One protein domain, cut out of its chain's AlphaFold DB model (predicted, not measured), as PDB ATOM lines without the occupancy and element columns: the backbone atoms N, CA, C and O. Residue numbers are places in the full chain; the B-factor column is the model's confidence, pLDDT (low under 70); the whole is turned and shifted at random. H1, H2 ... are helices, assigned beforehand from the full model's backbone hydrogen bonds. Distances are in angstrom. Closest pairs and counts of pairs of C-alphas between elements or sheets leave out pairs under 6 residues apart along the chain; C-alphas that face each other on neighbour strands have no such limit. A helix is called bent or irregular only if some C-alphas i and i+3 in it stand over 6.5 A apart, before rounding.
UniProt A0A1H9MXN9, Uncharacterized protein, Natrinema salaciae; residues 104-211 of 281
ATOM      1  N   ALA A 104      66.981 183.933 167.355       79.31
ATOM      2  CA  ALA A 104      67.363 183.000 168.423       79.31
ATOM      3  C   ALA A 104      68.016 181.713 167.911       79.31
ATOM      4  O   ALA A 104      68.816 181.136 168.646       79.31
ATOM      5  N   ALA A 105      67.707 181.271 166.687       81.19
ATOM      6  CA  ALA A 105      68.451 180.183 166.054       81.19
ATOM      7  C   ALA A 105      69.914 180.604 165.820       81.19
ATOM      8  O   ALA A 105      70.835 179.903 166.239       81.19
ATOM      9  N   ALA A 106      70.121 181.807 165.278       85.38
ATOM     10  CA  ALA A 106      71.442 182.403 165.104       85.38
ATOM     11  C   ALA A 106      72.184 182.624 166.434       85.38
ATOM     12  O   ALA A 106      73.372 182.329 166.543       85.38
ATOM     13  N   VAL A 107      71.493 183.085 167.481       88.44
ATOM     14  CA  VAL A 107      72.051 183.209 168.839       88.44
ATOM     15  C   VAL A 107      72.467 181.847 169.396       88.44
ATOM     16  O   VAL A 107      73.512 181.758 170.038       88.44
ATOM     17  N   GLU A 108      71.683 180.784 169.185       89.88
ATOM     18  CA  GLU A 108      72.053 179.430 169.618       89.88
ATOM     19  C   GLU A 108      73.315 178.940 168.894       89.88
ATOM     20  O   GLU A 108      74.222 178.412 169.541       89.88
ATOM     21  N   GLU A 109      73.410 179.172 167.585       89.12
ATOM     22  CA  GLU A 109      74.570 178.792 166.776       89.12
ATOM     23  C   GLU A 109      75.831 179.577 167.161       89.12
ATOM     24  O   GLU A 109      76.870 178.982 167.455       89.12
ATOM     25  N   ILE A 110      75.728 180.903 167.286       89.06
ATOM     26  CA  ILE A 110      76.827 181.761 167.748       89.06
ATOM     27  C   ILE A 110      77.274 181.350 169.155       89.06
ATOM     28  O   ILE A 110      78.473 181.224 169.413       89.06
ATOM     29  N   ASN A 111      76.338 181.073 170.067       90.62
ATOM     30  CA  ASN A 111      76.685 180.604 171.407       90.62
ATOM     31  C   ASN A 111      77.383 179.233 171.379       90.62
ATOM     32  O   ASN A 111      78.279 179.007 172.191       90.62
ATOM     33  N   ALA A 112      77.047 178.342 170.442       91.94
ATOM     34  CA  ALA A 112      77.759 177.076 170.268       91.94
ATOM     35  C   ALA A 112      79.213 177.283 169.797       91.94
ATOM     36  O   ALA A 112      80.119 176.605 170.290       91.94
ATOM     37  N   ILE A 113      79.456 178.250 168.906       90.00
ATOM     38  CA  ILE A 113      80.811 178.639 168.481       90.00
ATOM     39  C   ILE A 113      81.595 179.216 169.670       90.00
ATOM     40  O   ILE A 113      82.727 178.804 169.939       90.00
ATOM     41  N   VAL A 114      80.976 180.116 170.439       90.31
ATOM     42  CA  VAL A 114      81.566 180.699 171.656       90.31
ATOM     43  C   VAL A 114      81.886 179.623 172.696       90.31
ATOM     44  O   VAL A 114      82.932 179.685 173.346       90.31
ATOM     45  N   GLU A 115      81.043 178.600 172.849       92.06
ATOM     46  CA  GLU A 115      81.329 177.456 173.719       92.06
ATOM     47  C   GLU A 115      82.564 176.662 173.264       92.06
ATOM     48  O   GLU A 115      83.373 176.271 174.114       92.06
ATOM     49  N   ASP A 116      82.758 176.451 171.956       91.19
ATOM     50  CA  ASP A 116      83.957 175.776 171.434       91.19
ATOM     51  C   ASP A 116      85.230 176.606 171.662       91.19
ATOM     52  O   ASP A 116      86.265 176.067 172.072       91.19
ATOM     53  N   ILE A 117      85.149 177.927 171.482       88.62
ATOM     54  CA  ILE A 117      86.244 178.849 171.816       88.62
ATOM     55  C   ILE A 117      86.552 178.767 173.315       88.62
ATOM     56  O   ILE A 117      87.698 178.536 173.703       88.62
ATOM     57  N   ASN A 118      85.533 178.866 174.168       88.94
ATOM     58  CA  ASN A 118      85.682 178.794 175.620       88.94
ATOM     59  C   ASN A 118      86.249 177.454 176.099       88.94
ATOM     60  O   ASN A 118      86.983 177.419 177.084       88.94
ATOM     61  N   ALA A 119      85.977 176.348 175.402       88.69
ATOM     62  CA  ALA A 119      86.583 175.053 175.708       88.69
ATOM     63  C   ALA A 119      88.107 175.028 175.471       88.69
ATOM     64  O   ALA A 119      88.799 174.172 176.032       88.69
ATOM     65  N   LYS A 120      88.624 175.948 174.647       85.50
ATOM     66  CA  LYS A 120      90.051 176.108 174.328       85.50
ATOM     67  C   LYS A 120      90.749 177.155 175.214       85.50
ATOM     68  O   LYS A 120      91.979 177.140 175.278       85.50
ATOM     69  N   LEU A 121      89.994 178.019 175.899       87.69
ATOM     70  CA  LEU A 121      90.498 179.011 176.855       87.69
ATOM     71  C   LEU A 121      90.637 178.375 178.250       87.69
ATOM     72  O   LEU A 121      89.654 177.980 178.873       87.69
ATOM     73  N   GLU A 122      91.867 178.248 178.754       87.06
ATOM     74  CA  GLU A 122      92.147 177.548 180.022       87.06
ATOM     75  C   GLU A 122      92.645 178.483 181.140       87.06
ATOM     76  O   GLU A 122      92.436 178.202 182.324       87.06
ATOM     77  N   ASN A 123      93.323 179.575 180.784       85.25
ATOM     78  CA  ASN A 123      94.041 180.478 181.688       85.25
ATOM     79  C   ASN A 123      93.437 181.888 181.754       85.25
ATOM     80  O   ASN A 123      93.903 182.706 182.555       85.25
ATOM     81  N   VAL A 124      92.414 182.166 180.947       90.19
ATOM     82  CA  VAL A 124      91.701 183.448 180.895       90.19
ATOM     83  C   VAL A 124      90.223 183.292 181.240       90.19
ATOM     84  O   VAL A 124      89.723 182.179 181.420       90.19
ATOM     85  N   ASP A 125      89.540 184.425 181.389       90.81
ATOM     86  CA  ASP A 125      88.095 184.428 181.576       90.81
ATOM     87  C   ASP A 125      87.401 184.008 180.266       90.81
ATOM     88  O   ASP A 125      87.871 184.358 179.181       90.81
ATOM     89  N   PRO A 126      86.298 183.246 180.347       89.62
ATOM     90  CA  PRO A 126      85.552 182.858 179.161       89.62
ATOM     91  C   PRO A 126      84.866 184.072 178.532       89.62
ATOM     92  O   PRO A 126      84.449 184.994 179.238       89.62
ATOM     93  N   VAL A 127      84.696 184.008 177.217       90.31
ATOM     94  CA  VAL A 127      83.870 184.920 176.429       90.31
ATOM     95  C   VAL A 127      82.407 184.773 176.853       90.31
ATOM     96  O   VAL A 127      81.913 183.651 177.037       90.31
ATOM     97  N   GLY A 128      81.716 185.898 177.028       86.94
ATOM     98  CA  GLY A 128      80.291 185.942 177.338       86.94
ATOM     99  C   GLY A 128      79.411 185.355 176.228       86.94
ATOM    100  O   GLY A 128      79.667 185.536 175.044       86.94
ATOM    101  N   THR A 129      78.338 184.665 176.617       87.88
ATOM    102  CA  THR A 129      77.261 184.290 175.689       87.88
ATOM    103  C   THR A 129      76.373 185.492 175.400       87.88
ATOM    104  O   THR A 129      76.188 186.353 176.266       87.88
ATOM    105  N   ILE A 130      75.759 185.507 174.224       87.38
ATOM    106  CA  ILE A 130      74.840 186.564 173.807       87.38
ATOM    107  C   ILE A 130      73.386 186.132 174.032       87.38
ATOM    108  O   ILE A 130      73.039 184.963 173.870       87.38
ATOM    109  N   ASP A 131      72.542 187.088 174.425       85.12
ATOM    110  CA  ASP A 131      71.101 186.873 174.632       85.12
ATOM    111  C   ASP A 131      70.262 187.355 173.430       85.12
ATOM    112  O   ASP A 131      69.137 186.901 173.238       85.12
ATOM    113  N   GLU A 132      70.793 188.296 172.644       83.94
ATOM    114  CA  GLU A 132      70.122 188.932 171.506       83.94
ATOM    115  C   GLU A 132      71.169 189.351 170.470       83.94
ATOM    116  O   GLU A 132      72.147 190.033 170.804       83.94
ATOM    117  N   LEU A 133      70.966 188.960 169.212       82.62
ATOM    118  CA  LEU A 133      71.846 189.339 168.118       82.62
ATOM    119  C   LEU A 133      71.445 190.708 167.566       82.62
ATOM    120  O   LEU A 133      70.312 190.919 167.132       82.62
ATOM    121  N   THR A 134      72.392 191.637 167.580       83.12
ATOM    122  CA  THR A 134      72.290 192.953 166.941       83.12
ATOM    123  C   THR A 134      73.565 193.196 166.143       83.12
ATOM    124  O   THR A 134      74.579 192.558 166.431       83.12
ATOM    125  N   GLU A 135      73.548 194.145 165.204       74.94
ATOM    126  CA  GLU A 135      74.752 194.535 164.448       74.94
ATOM    127  C   GLU A 135      75.928 194.865 165.387       74.94
ATOM    128  O   GLU A 135      77.043 194.415 165.163       74.94
ATOM    129  N   SER A 136      75.671 195.549 166.510       84.31
ATOM    130  CA  SER A 136      76.706 195.839 167.514       84.31
ATOM    131  C   SER A 136      77.093 194.645 168.389       84.31
ATOM    132  O   SER A 136      78.209 194.607 168.893       84.31
ATOM    133  N   THR A 137      76.194 193.677 168.599       86.69
ATOM    134  CA  THR A 137      76.486 192.512 169.452       86.69
ATOM    135  C   THR A 137      77.550 191.623 168.810       86.69
ATOM    136  O   THR A 137      78.405 191.099 169.518       86.69
ATOM    137  N   ALA A 138      77.494 191.435 167.488       83.81
ATOM    138  CA  ALA A 138      78.466 190.618 166.766       83.81
ATOM    139  C   ALA A 138      79.870 191.246 166.801       83.81
ATOM    140  O   ALA A 138      80.840 190.540 167.078       83.81
ATOM    141  N   ASP A 139      79.957 192.569 166.620       88.00
ATOM    142  CA  ASP A 139      81.209 193.326 166.736       88.00
ATOM    143  C   ASP A 139      81.783 193.265 168.164       88.00
ATOM    144  O   ASP A 139      82.962 192.961 168.354       88.00
ATOM    145  N   ASP A 140      80.945 193.485 169.186       90.25
ATOM    146  CA  ASP A 140      81.365 193.404 170.592       90.25
ATOM    147  C   ASP A 140      81.869 191.990 170.945       90.25
ATOM    148  O   ASP A 140      82.866 191.829 171.656       90.25
ATOM    149  N   LEU A 141      81.197 190.952 170.432       90.69
ATOM    150  CA  LEU A 141      81.577 189.557 170.650       90.69
ATOM    151  C   LEU A 141      82.898 189.209 169.952       90.69
ATOM    152  O   LEU A 141      83.728 188.512 170.534       90.69
ATOM    153  N   GLN A 142      83.114 189.701 168.733       91.06
ATOM    154  CA  GLN A 142      84.385 189.568 168.025       91.06
ATOM    155  C   GLN A 142      85.543 190.148 168.839       91.06
ATOM    156  O   GLN A 142      86.561 189.472 169.035       91.06
ATOM    157  N   ASP A 143      85.388 191.385 169.314       91.69
ATOM    158  CA  ASP A 143      86.410 192.062 170.106       91.69
ATOM    159  C   ASP A 143      86.718 191.262 171.380       91.69
ATOM    160  O   ASP A 143      87.884 191.090 171.756       91.69
ATOM    161  N   GLU A 144      85.685 190.712 172.024       92.81
ATOM    162  CA  GLU A 144      85.842 189.870 173.207       92.81
ATOM    163  C   GLU A 144      86.572 188.553 172.890       92.81
ATOM    164  O   GLU A 144      87.524 188.204 173.594       92.81
ATOM    165  N   ILE A 145      86.201 187.853 171.811       91.62
ATOM    166  CA  ILE A 145      86.859 186.613 171.369       91.62
ATOM    167  C   ILE A 145      88.350 186.850 171.122       91.62
ATOM    168  O   ILE A 145      89.185 186.130 171.680       91.62
ATOM    169  N   PHE A 146      88.706 187.863 170.327       93.19
ATOM    170  CA  PHE A 146      90.107 188.140 170.017       93.19
ATOM    171  C   PHE A 146      90.894 188.561 171.252       93.19
ATOM    172  O   PHE A 146      91.993 188.046 171.479       93.19
ATOM    173  N   THR A 147      90.314 189.414 172.098       93.62
ATOM    174  CA  THR A 147      90.944 189.832 173.356       93.62
ATOM    175  C   THR A 147      91.274 188.624 174.233       93.62
ATOM    176  O   THR A 147      92.396 188.514 174.737       93.62
ATOM    177  N   GLN A 148      90.331 187.690 174.399       92.62
ATOM    178  CA  GLN A 148      90.547 186.522 175.252       92.62
ATOM    179  C   GLN A 148      91.530 185.521 174.638       92.62
ATOM    180  O   GLN A 148      92.396 185.004 175.345       92.62
ATOM    181  N   VAL A 149      91.466 185.274 173.327       92.25
ATOM    182  CA  VAL A 149      92.402 184.359 172.653       92.25
ATOM    183  C   VAL A 149      93.834 184.898 172.699       92.25
ATOM    184  O   VAL A 149      94.754 184.149 173.041       92.25
ATOM    185  N   VAL A 150      94.046 186.193 172.442       92.00
ATOM    186  CA  VAL A 150      95.369 186.832 172.575       92.00
ATOM    187  C   VAL A 150      95.864 186.758 174.020       92.00
ATOM    188  O   VAL A 150      97.024 186.411 174.265       92.00
ATOM    189  N   ALA A 151      94.991 187.025 174.994       92.94
ATOM    190  CA  ALA A 151      95.341 186.927 176.406       92.94
ATOM    191  C   ALA A 151      95.733 185.495 176.812       92.94
ATOM    192  O   ALA A 151      96.698 185.321 177.557       92.94
ATOM    193  N   GLU A 152      95.049 184.470 176.299       91.06
ATOM    194  CA  GLU A 152      95.374 183.060 176.537       91.06
ATOM    195  C   GLU A 152      96.737 182.696 175.944       91.06
ATOM    196  O   GLU A 152      97.571 182.080 176.617       91.06
ATOM    197  N   ILE A 153      96.997 183.115 174.703       90.12
ATOM    198  CA  ILE A 153      98.285 182.900 174.039       90.12
ATOM    199  C   ILE A 153      99.412 183.552 174.845       90.12
ATOM    200  O   ILE A 153     100.422 182.901 175.129       90.12
ATOM    201  N   ASN A 154      99.228 184.804 175.264       90.25
ATOM    202  CA  ASN A 154     100.209 185.520 176.069       90.25
ATOM    203  C   ASN A 154     100.374 184.903 177.460       90.25
ATOM    204  O   ASN A 154     101.504 184.756 177.920       90.25
ATOM    205  N   ALA A 155      99.304 184.432 178.104       89.88
ATOM    206  CA  ALA A 155      99.397 183.705 179.368       89.88
ATOM    207  C   ALA A 155     100.234 182.419 179.221       89.88
ATOM    208  O   ALA A 155     101.147 182.174 180.020       89.88
ATOM    209  N   GLN A 156      99.992 181.638 178.162       87.38
ATOM    210  CA  GLN A 156     100.776 180.438 177.862       87.38
ATOM    211  C   GLN A 156     102.237 180.769 177.530       87.38
ATOM    212  O   GLN A 156     103.153 180.058 177.958       87.38
ATOM    213  N   ALA A 157     102.488 181.840 176.780       88.44
ATOM    214  CA  ALA A 157     103.837 182.274 176.435       88.44
ATOM    215  C   ALA A 157     104.596 182.809 177.658       88.44
ATOM    216  O   ALA A 157     105.764 182.470 177.874       88.44
ATOM    217  N   GLN A 158     103.921 183.549 178.531       87.75
ATOM    218  CA  GLN A 158     104.474 184.031 179.787       87.75
ATOM    219  C   GLN A 158     104.848 182.866 180.718       87.75
ATOM    220  O   GLN A 158     105.865 182.945 181.415       87.75
ATOM    221  N   GLU A 159     104.098 181.761 180.704       86.50
ATOM    222  CA  GLU A 159     104.461 180.542 181.435       86.50
ATOM    223  C   GLU A 159     105.656 179.809 180.797       86.50
ATOM    224  O   GLU A 159     106.570 179.370 181.503       86.50
ATOM    225  N   GLN A 160     105.682 179.687 179.466       84.75
ATOM    226  CA  GLN A 160     106.689 178.887 178.759       84.75
ATOM    227  C   GLN A 160     108.031 179.602 178.567       84.75
ATOM    228  O   GLN A 160     109.092 178.989 178.728       84.75
ATOM    229  N   ILE A 161     107.998 180.881 178.198       87.12
ATOM    230  CA  ILE A 161     109.176 181.663 177.803       87.12
ATOM    231  C   ILE A 161     109.317 182.990 178.563       87.12
ATOM    232  O   ILE A 161     110.375 183.616 178.482       87.12
ATOM    233  N   GLY A 162     108.319 183.381 179.364       87.19
ATOM    234  CA  GLY A 162     108.394 184.555 180.242       87.19
ATOM    235  C   GLY A 162     108.245 185.899 179.530       87.19
ATOM    236  O   GLY A 162     108.702 186.907 180.077       87.19
ATOM    237  N   ALA A 163     107.668 185.897 178.331       87.19
ATOM    238  CA  ALA A 163     107.354 187.085 177.555       87.19
ATOM    239  C   ALA A 163     106.050 186.878 176.778       87.19
ATOM    240  O   ALA A 163     105.757 185.753 176.368       87.19
ATOM    241  N   ASP A 164     105.345 187.980 176.544       88.50
ATOM    242  CA  ASP A 164     104.223 188.061 175.613       88.50
ATOM    243  C   ASP A 164     104.736 187.890 174.173       88.50
ATOM    244  O   ASP A 164     105.857 188.309 173.850       88.50
ATOM    245  N   ILE A 165     103.944 187.224 173.335       85.94
ATOM    246  CA  ILE A 165     104.302 186.906 171.942       85.94
ATOM    247  C   ILE A 165     103.254 187.330 170.925       85.94
ATOM    248  O   ILE A 165     103.577 187.305 169.746       85.94
ATOM    249  N   ALA A 166     102.042 187.643 171.376       87.25
ATOM    250  CA  ALA A 166     100.925 188.026 170.536       87.25
ATOM    251  C   ALA A 166     100.548 189.473 170.839       87.25
ATOM    252  O   ALA A 166     100.345 189.824 172.009       87.25
ATOM    253  N   ASP A 167     100.449 190.294 169.803       89.38
ATOM    254  CA  ASP A 167      99.897 191.639 169.916       89.38
ATOM    255  C   ASP A 167      98.351 191.619 169.890       89.38
ATOM    256  O   ASP A 167      97.720 190.609 169.567       89.38
ATOM    257  N   GLU A 168      97.722 192.722 170.317       90.69
ATOM    258  CA  GLU A 168      96.264 192.884 170.217       90.69
ATOM    259  C   GLU A 168      95.835 192.903 168.747       90.69
ATOM    260  O   GLU A 168      96.441 193.593 167.927       90.69
ATOM    261  N   VAL A 169      94.758 192.179 168.442       91.44
ATOM    262  CA  VAL A 169      94.166 192.091 167.103       91.44
ATOM    263  C   VAL A 169      92.693 192.463 167.177       91.44
ATOM    264  O   VAL A 169      92.024 192.147 168.164       91.44
ATOM    265  N   SER A 170      92.198 193.141 166.143       90.44
ATOM    266  CA  SER A 170      90.812 193.618 166.103       90.44
ATOM    267  C   SER A 170      90.032 193.103 164.898       90.44
ATOM    268  O   SER A 170      88.816 193.250 164.876       90.44
ATOM    269  N   THR A 171      90.682 192.480 163.908       90.44
ATOM    270  CA  THR A 171      89.994 191.859 162.761       90.44
ATOM    271  C   THR A 171      90.515 190.449 162.463       90.44
ATOM    272  O   THR A 171      91.651 190.125 162.830       90.44
ATOM    273  N   PRO A 172      89.734 189.603 161.759       91.19
ATOM    274  CA  PRO A 172      90.197 188.293 161.299       91.19
ATOM    275  C   PRO A 172      91.482 188.355 160.461       91.19
ATOM    276  O   PRO A 172      92.365 187.513 160.621       91.19
ATOM    277  N   GLU A 173      91.635 189.360 159.594       93.50
ATOM    278  CA  GLU A 173      92.856 189.528 158.801       93.50
ATOM    279  C   GLU A 173      94.068 189.881 159.661       93.50
ATOM    280  O   GLU A 173      95.152 189.350 159.419       93.50
ATOM    281  N   GLU A 174      93.901 190.742 160.669       91.56
ATOM    282  CA  GLU A 174      94.967 191.048 161.628       91.56
ATOM    283  C   GLU A 174      95.346 189.809 162.443       91.56
ATOM    284  O   GLU A 174      96.532 189.518 162.587       91.56
ATOM    285  N   ALA A 175      94.361 189.028 162.896       90.25
ATOM    286  CA  ALA A 175      94.594 187.776 163.609       90.25
ATOM    287  C   ALA A 175      95.377 186.762 162.760       90.25
ATOM    288  O   ALA A 175      96.322 186.148 163.252       90.25
ATOM    289  N   ARG A 176      95.040 186.614 161.473       91.25
ATOM    290  CA  ARG A 176      95.781 185.747 160.541       91.25
ATOM    291  C   ARG A 176      97.195 186.267 160.278       91.25
ATOM    292  O   ARG A 176      98.137 185.479 160.276       91.25
ATOM    293  N   ALA A 177      97.361 187.576 160.094       91.50
ATOM    294  CA  ALA A 177      98.678 188.181 159.904       91.50
ATOM    295  C   ALA A 177      99.581 187.960 161.129       91.50
ATOM    296  O   ALA A 177     100.723 187.528 160.985       91.50
ATOM    297  N   GLU A 178      99.048 188.165 162.332       89.00
ATOM    298  CA  GLU A 178      99.757 187.898 163.584       89.00
ATOM    299  C   GLU A 178     100.081 186.399 163.732       89.00
ATOM    300  O   GLU A 178     101.197 186.022 164.095       89.00
ATOM    301  N   ALA A 179      99.145 185.515 163.365       89.06
ATOM    302  CA  ALA A 179      99.343 184.066 163.373       89.06
ATOM    303  C   ALA A 179     100.524 183.616 162.490       89.06
ATOM    304  O   ALA A 179     101.218 182.658 162.844       89.06
ATOM    305  N   GLU A 180     100.774 184.297 161.366       89.81
ATOM    306  CA  GLU A 180     101.913 184.033 160.474       89.81
ATOM    307  C   GLU A 180     103.260 184.479 161.063       89.81
ATOM    308  O   GLU A 180     104.297 183.867 160.777       89.81
ATOM    309  N   GLU A 181     103.262 185.531 161.882       86.81
ATOM    310  CA  GLU A 181     104.464 186.038 162.553       86.81
ATOM    311  C   GLU A 181     104.779 185.277 163.854       86.81
ATOM    312  O   GLU A 181     105.916 185.311 164.351       86.81
ATOM    313  N   MET A 182     103.807 184.520 164.370       81.75
ATOM    314  CA  MET A 182     103.932 183.769 165.611       81.75
ATOM    315  C   MET A 182     104.986 182.650 165.542       81.75
ATOM    316  O   MET A 182     104.998 181.815 164.636       81.75
ATOM    317  N   PRO A 183     105.856 182.538 166.562       77.31
ATOM    318  CA  PRO A 183     106.892 181.508 166.609       77.31
ATOM    319  C   PRO A 183     106.397 180.143 167.123       77.31
ATOM    320  O   PRO A 183     107.205 179.215 167.234       77.31
ATOM    321  N   VAL A 184     105.120 180.020 167.507       81.19
ATOM    322  CA  VAL A 184     104.556 178.837 168.175       81.19
ATOM    323  C   VAL A 184     103.318 178.350 167.428       81.19
ATOM    324  O   VAL A 184     102.287 179.009 167.471       81.19
ATOM    325  N   ASP A 185     103.390 177.142 166.862       85.00
ATOM    326  CA  ASP A 185     102.304 176.537 166.070       85.00
ATOM    327  C   ASP A 185     100.949 176.544 166.802       85.00
ATOM    328  O   ASP A 185      99.924 176.858 166.215       85.00
ATOM    329  N   ARG A 186     100.934 176.278 168.118       83.44
ATOM    330  CA  ARG A 186      99.693 176.305 168.917       83.44
ATOM    331  C   ARG A 186      99.056 177.699 168.976       83.44
ATOM    332  O   ARG A 186      97.839 177.796 169.047       83.44
ATOM    333  N   ALA A 187      99.870 178.751 169.005       83.75
ATOM    334  CA  ALA A 187      99.385 180.124 169.043       83.75
ATOM    335  C   ALA A 187      98.869 180.563 167.664       83.75
ATOM    336  O   ALA A 187      97.808 181.171 167.576       83.75
ATOM    337  N   THR A 188      99.559 180.146 166.599       89.94
ATOM    338  CA  THR A 188      99.089 180.268 165.213       89.94
ATOM    339  C   THR A 188      97.741 179.570 165.015       89.94
ATOM    340  O   THR A 188      96.809 180.178 164.500       89.94
ATOM    341  N   ASP A 189      97.605 178.318 165.466       90.75
ATOM    342  CA  ASP A 189      96.353 177.556 165.369       90.75
ATOM    343  C   ASP A 189      95.216 178.233 166.146       90.75
ATOM    344  O   ASP A 189      94.085 178.282 165.672       90.75
ATOM    345  N   ALA A 190      95.511 178.770 167.335       87.94
ATOM    346  CA  ALA A 190      94.525 179.460 168.158       87.94
ATOM    347  C   ALA A 190      94.017 180.749 167.492       87.94
ATOM    348  O   ALA A 190      92.804 180.948 167.445       87.94
ATOM    349  N   LEU A 191      94.907 181.582 166.938       89.88
ATOM    350  CA  LEU A 191      94.504 182.799 166.225       89.88
ATOM    351  C   LEU A 191      93.777 182.507 164.912       89.88
ATOM    352  O   LEU A 191      92.762 183.142 164.648       89.88
ATOM    353  N   ASN A 192      94.240 181.538 164.118       91.00
ATOM    354  CA  ASN A 192      93.545 181.157 162.884       91.00
ATOM    355  C   ASN A 192      92.144 180.621 163.185       91.00
ATOM    356  O   ASN A 192      91.182 181.046 162.559       91.00
ATOM    357  N   ASN A 193      92.010 179.756 164.195       89.56
ATOM    358  CA  ASN A 193      90.701 179.262 164.608       89.56
ATOM    359  C   ASN A 193      89.806 180.389 165.144       89.56
ATOM    360  O   ASN A 193      88.611 180.366 164.895       89.56
ATOM    361  N   ALA A 194      90.358 181.363 165.874       89.75
ATOM    362  CA  ALA A 194      89.591 182.522 166.325       89.75
ATOM    363  C   ALA A 194      89.120 183.387 165.148       89.75
ATOM    364  O   ALA A 194      87.964 183.795 165.129       89.75
ATOM    365  N   ALA A 195      89.983 183.619 164.156       92.94
ATOM    366  CA  ALA A 195      89.636 184.347 162.940       92.94
ATOM    367  C   ALA A 195      88.512 183.647 162.164       92.94
ATOM    368  O   ALA A 195      87.532 184.295 161.810       92.94
ATOM    369  N   ASP A 196      88.622 182.330 161.970       94.25
ATOM    370  CA  ASP A 196      87.614 181.531 161.269       94.25
ATOM    371  C   ASP A 196      86.273 181.533 162.023       94.25
ATOM    372  O   ASP A 196      85.223 181.746 161.423       94.25
ATOM    373  N   SER A 197      86.299 181.366 163.351       91.62
ATOM    374  CA  SER A 197      85.088 181.427 164.174       91.62
ATOM    375  C   SER A 197      84.430 182.809 164.161       91.62
ATOM    376  O   SER A 197      83.207 182.895 164.164       91.62
ATOM    377  N   VAL A 198      85.210 183.894 164.144       91.31
ATOM    378  CA  VAL A 198      84.668 185.258 164.044       91.31
ATOM    379  C   VAL A 198      84.050 185.508 162.667       91.31
ATOM    380  O   VAL A 198      82.964 186.074 162.605       91.31
ATOM    381  N   GLU A 199      84.681 185.065 161.573       91.56
ATOM    382  CA  GLU A 199      84.085 185.151 160.228       91.56
ATOM    383  C   GLU A 199      82.763 184.373 160.144       91.56
ATOM    384  O   GLU A 199      81.793 184.861 159.565       91.56
ATOM    385  N   GLU A 200      82.698 183.191 160.760       91.00
ATOM    386  CA  GLU A 200      81.473 182.392 160.844       91.00
ATOM    387  C   GLU A 200      80.379 183.125 161.636       91.00
ATOM    388  O   GLU A 200      79.258 183.266 161.150       91.00
ATOM    389  N   ILE A 201      80.716 183.688 162.803       86.75
ATOM    390  CA  ILE A 201      79.789 184.496 163.612       86.75
ATOM    391  C   ILE A 201      79.289 185.713 162.831       86.75
ATOM    392  O   ILE A 201      78.094 185.994 162.862       86.75
ATOM    393  N   GLN A 202      80.167 186.429 162.124       87.44
ATOM    394  CA  GLN A 202      79.769 187.571 161.297       87.44
ATOM    395  C   GLN A 202      78.843 187.146 160.158       87.44
ATOM    396  O   GLN A 202      77.882 187.853 159.868       87.44
ATOM    397  N   SER A 203      79.104 185.997 159.529       87.31
ATOM    398  CA  SER A 203      78.238 185.455 158.481       87.31
ATOM    399  C   SER A 203      76.848 185.129 159.025       87.31
ATOM    400  O   SER A 203      75.859 185.524 158.418       87.31
ATOM    401  N   ILE A 204      76.768 184.456 160.178       86.62
ATOM    402  CA  ILE A 204      75.495 184.135 160.843       86.62
ATOM    403  C   ILE A 204      74.776 185.421 161.263       86.62
ATOM    404  O   ILE A 204      73.571 185.565 161.069       86.62
ATOM    405  N   ALA A 205      75.514 186.383 161.822       84.25
ATOM    406  CA  ALA A 205      74.967 187.662 162.240       84.25
ATOM    407  C   ALA A 205      74.412 188.457 161.061       84.25
ATOM    408  O   ALA A 205      73.313 188.999 161.161       84.25
ATOM    409  N   ALA A 206      75.145 188.506 159.949       82.44
ATOM    410  CA  ALA A 206      74.700 189.138 158.718       82.44
ATOM    411  C   ALA A 206      73.440 188.457 158.176       82.44
ATOM    412  O   ALA A 206      72.486 189.157 157.863       82.44
ATOM    413  N   ASP A 207      73.394 187.126 158.128       79.88
ATOM    414  CA  ASP A 207      72.230 186.365 157.653       79.88
ATOM    415  C   ASP A 207      70.979 186.654 158.504       79.88
ATOM    416  O   ASP A 207      69.954 187.119 158.004       79.88
ATOM    417  N   ALA A 208      71.109 186.541 159.827       75.00
ATOM    418  CA  ALA A 208      70.003 186.734 160.760       75.00
ATOM    419  C   ALA A 208      69.563 188.197 160.943       75.00
ATOM    420  O   ALA A 208      68.425 188.454 161.341       75.00
ATOM    421  N   THR A 209      70.437 189.175 160.676       66.88
ATOM    422  CA  THR A 209      70.060 190.603 160.656       66.88
ATOM    423  C   THR A 209      69.583 191.074 159.284       66.88
ATOM    424  O   THR A 209      68.906 192.100 159.212       66.88
ATOM    425  N   SER A 210      69.872 190.322 158.216       58.78
ATOM    426  CA  SER A 210      69.430 190.650 156.857       58.78
ATOM    427  C   SER A 210      67.953 190.356 156.617       58.78
ATOM    428  O   SER A 210      67.392 190.984 155.729       58.78
ATOM    429  N   GLY A 211      67.306 189.502 157.424       50.09
ATOM    430  CA  GLY A 211      65.843 189.443 157.556       50.09
ATOM    431  C   GLY A 211      65.048 189.467 156.243       50.09
ATOM    432  O   GLY A 211      64.001 190.112 156.192       50.09
TER     433      GLY A 211
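What this domain is: This is residues 104 to 211 of the 281 residues of an uncharacterized protein of Natrinema salaciae (UniProt A0A1H9MXN9). Three long helices, H1, H2 and H4, lie nearly aligned in a bundle, H4 running against the other two, and a short helix, H3, folds against residues 187 to 199 of H4. H1 and H2 run the same way, and the long link between them, residues 121 to 134, returns along the length of the bundle with no named element. The printed part has 108 residues with four named helices, in the order H1, H2, H3, H4, and no named strand; the class is all helix. It is compact, with a radius of gyration of the C-alphas of 13.9 A, and the C-alphas span 48 by 24 by 18 A.

How they stand to each other: H4, residues 185 to 210, is the hub, touching the three other helices. H2, residues 135 to 160, touches H4 at a shallow tilt of 8 degrees, opposite ways; their closest C-alphas, those of Ile 153 and Ala 187, are 5.8 A apart. H1, residues 104 to 120, touches H4 at a shallow tilt of 7 degrees, opposite ways; the closest C-alphas, those of Ile 110 and Ile 201, are 5.8 A apart. H1 and H2 run the same way at a shallow tilt of 8 degrees and are close but not clearly touching, the closest C-alphas being those of Ile 117 and Ile 145 at 7.8 A. H1, H2 and H4 form a bundle, helices side by side with their lines nearly aligned. H3, residues 172 to 181, forms a helical hairpin with H4, at a shallow tilt of 8 degrees, opposite ways. H4 touches H3 with residues 187 to 199 alone; the closest C-alphas, those of Ala 179 and Thr 188, are 4.2 A apart. H3 and H2 are close but not clearly touching, with the C-alphas of Phe 146 and Ala 175 the closest at 7.8 A, while H1 and H3 are apart. In H1, H3 and H4 every O i to N i+4 pair is within hydrogen-bond range; in H2 21 of 22 are.

Where its parts are: H2, residues 135 to 160, is 38.3 A from first to last C-alpha. H4, residues 185 to 210, is 36.9 A and ends with C-alpha 210 at (69.430, 190.650, 156.857). H1, residues 104 to 120, is 24.4 A and begins with C-alpha 104 at (67.363, 183.000, 168.423). H3, residues 172 to 181, is 14.5 A and begins with C-alpha 172 at (90.197, 188.293, 161.299). No helix is bent.

The domain as a whole: The two C-alphas farthest apart are those of Gly 162 and Gly 211, 48.5 A. The outline is only just a rod, 48 by 24 by 18 A. The links H1 to H2, of 14 residues, and H2 to H3, of 11 residues, are long; the link H3 to H4, of 3 residues, is tight. The printed part has no cut. Its mean pLDDT is 87.4, and residues 209 to 211 are under 70.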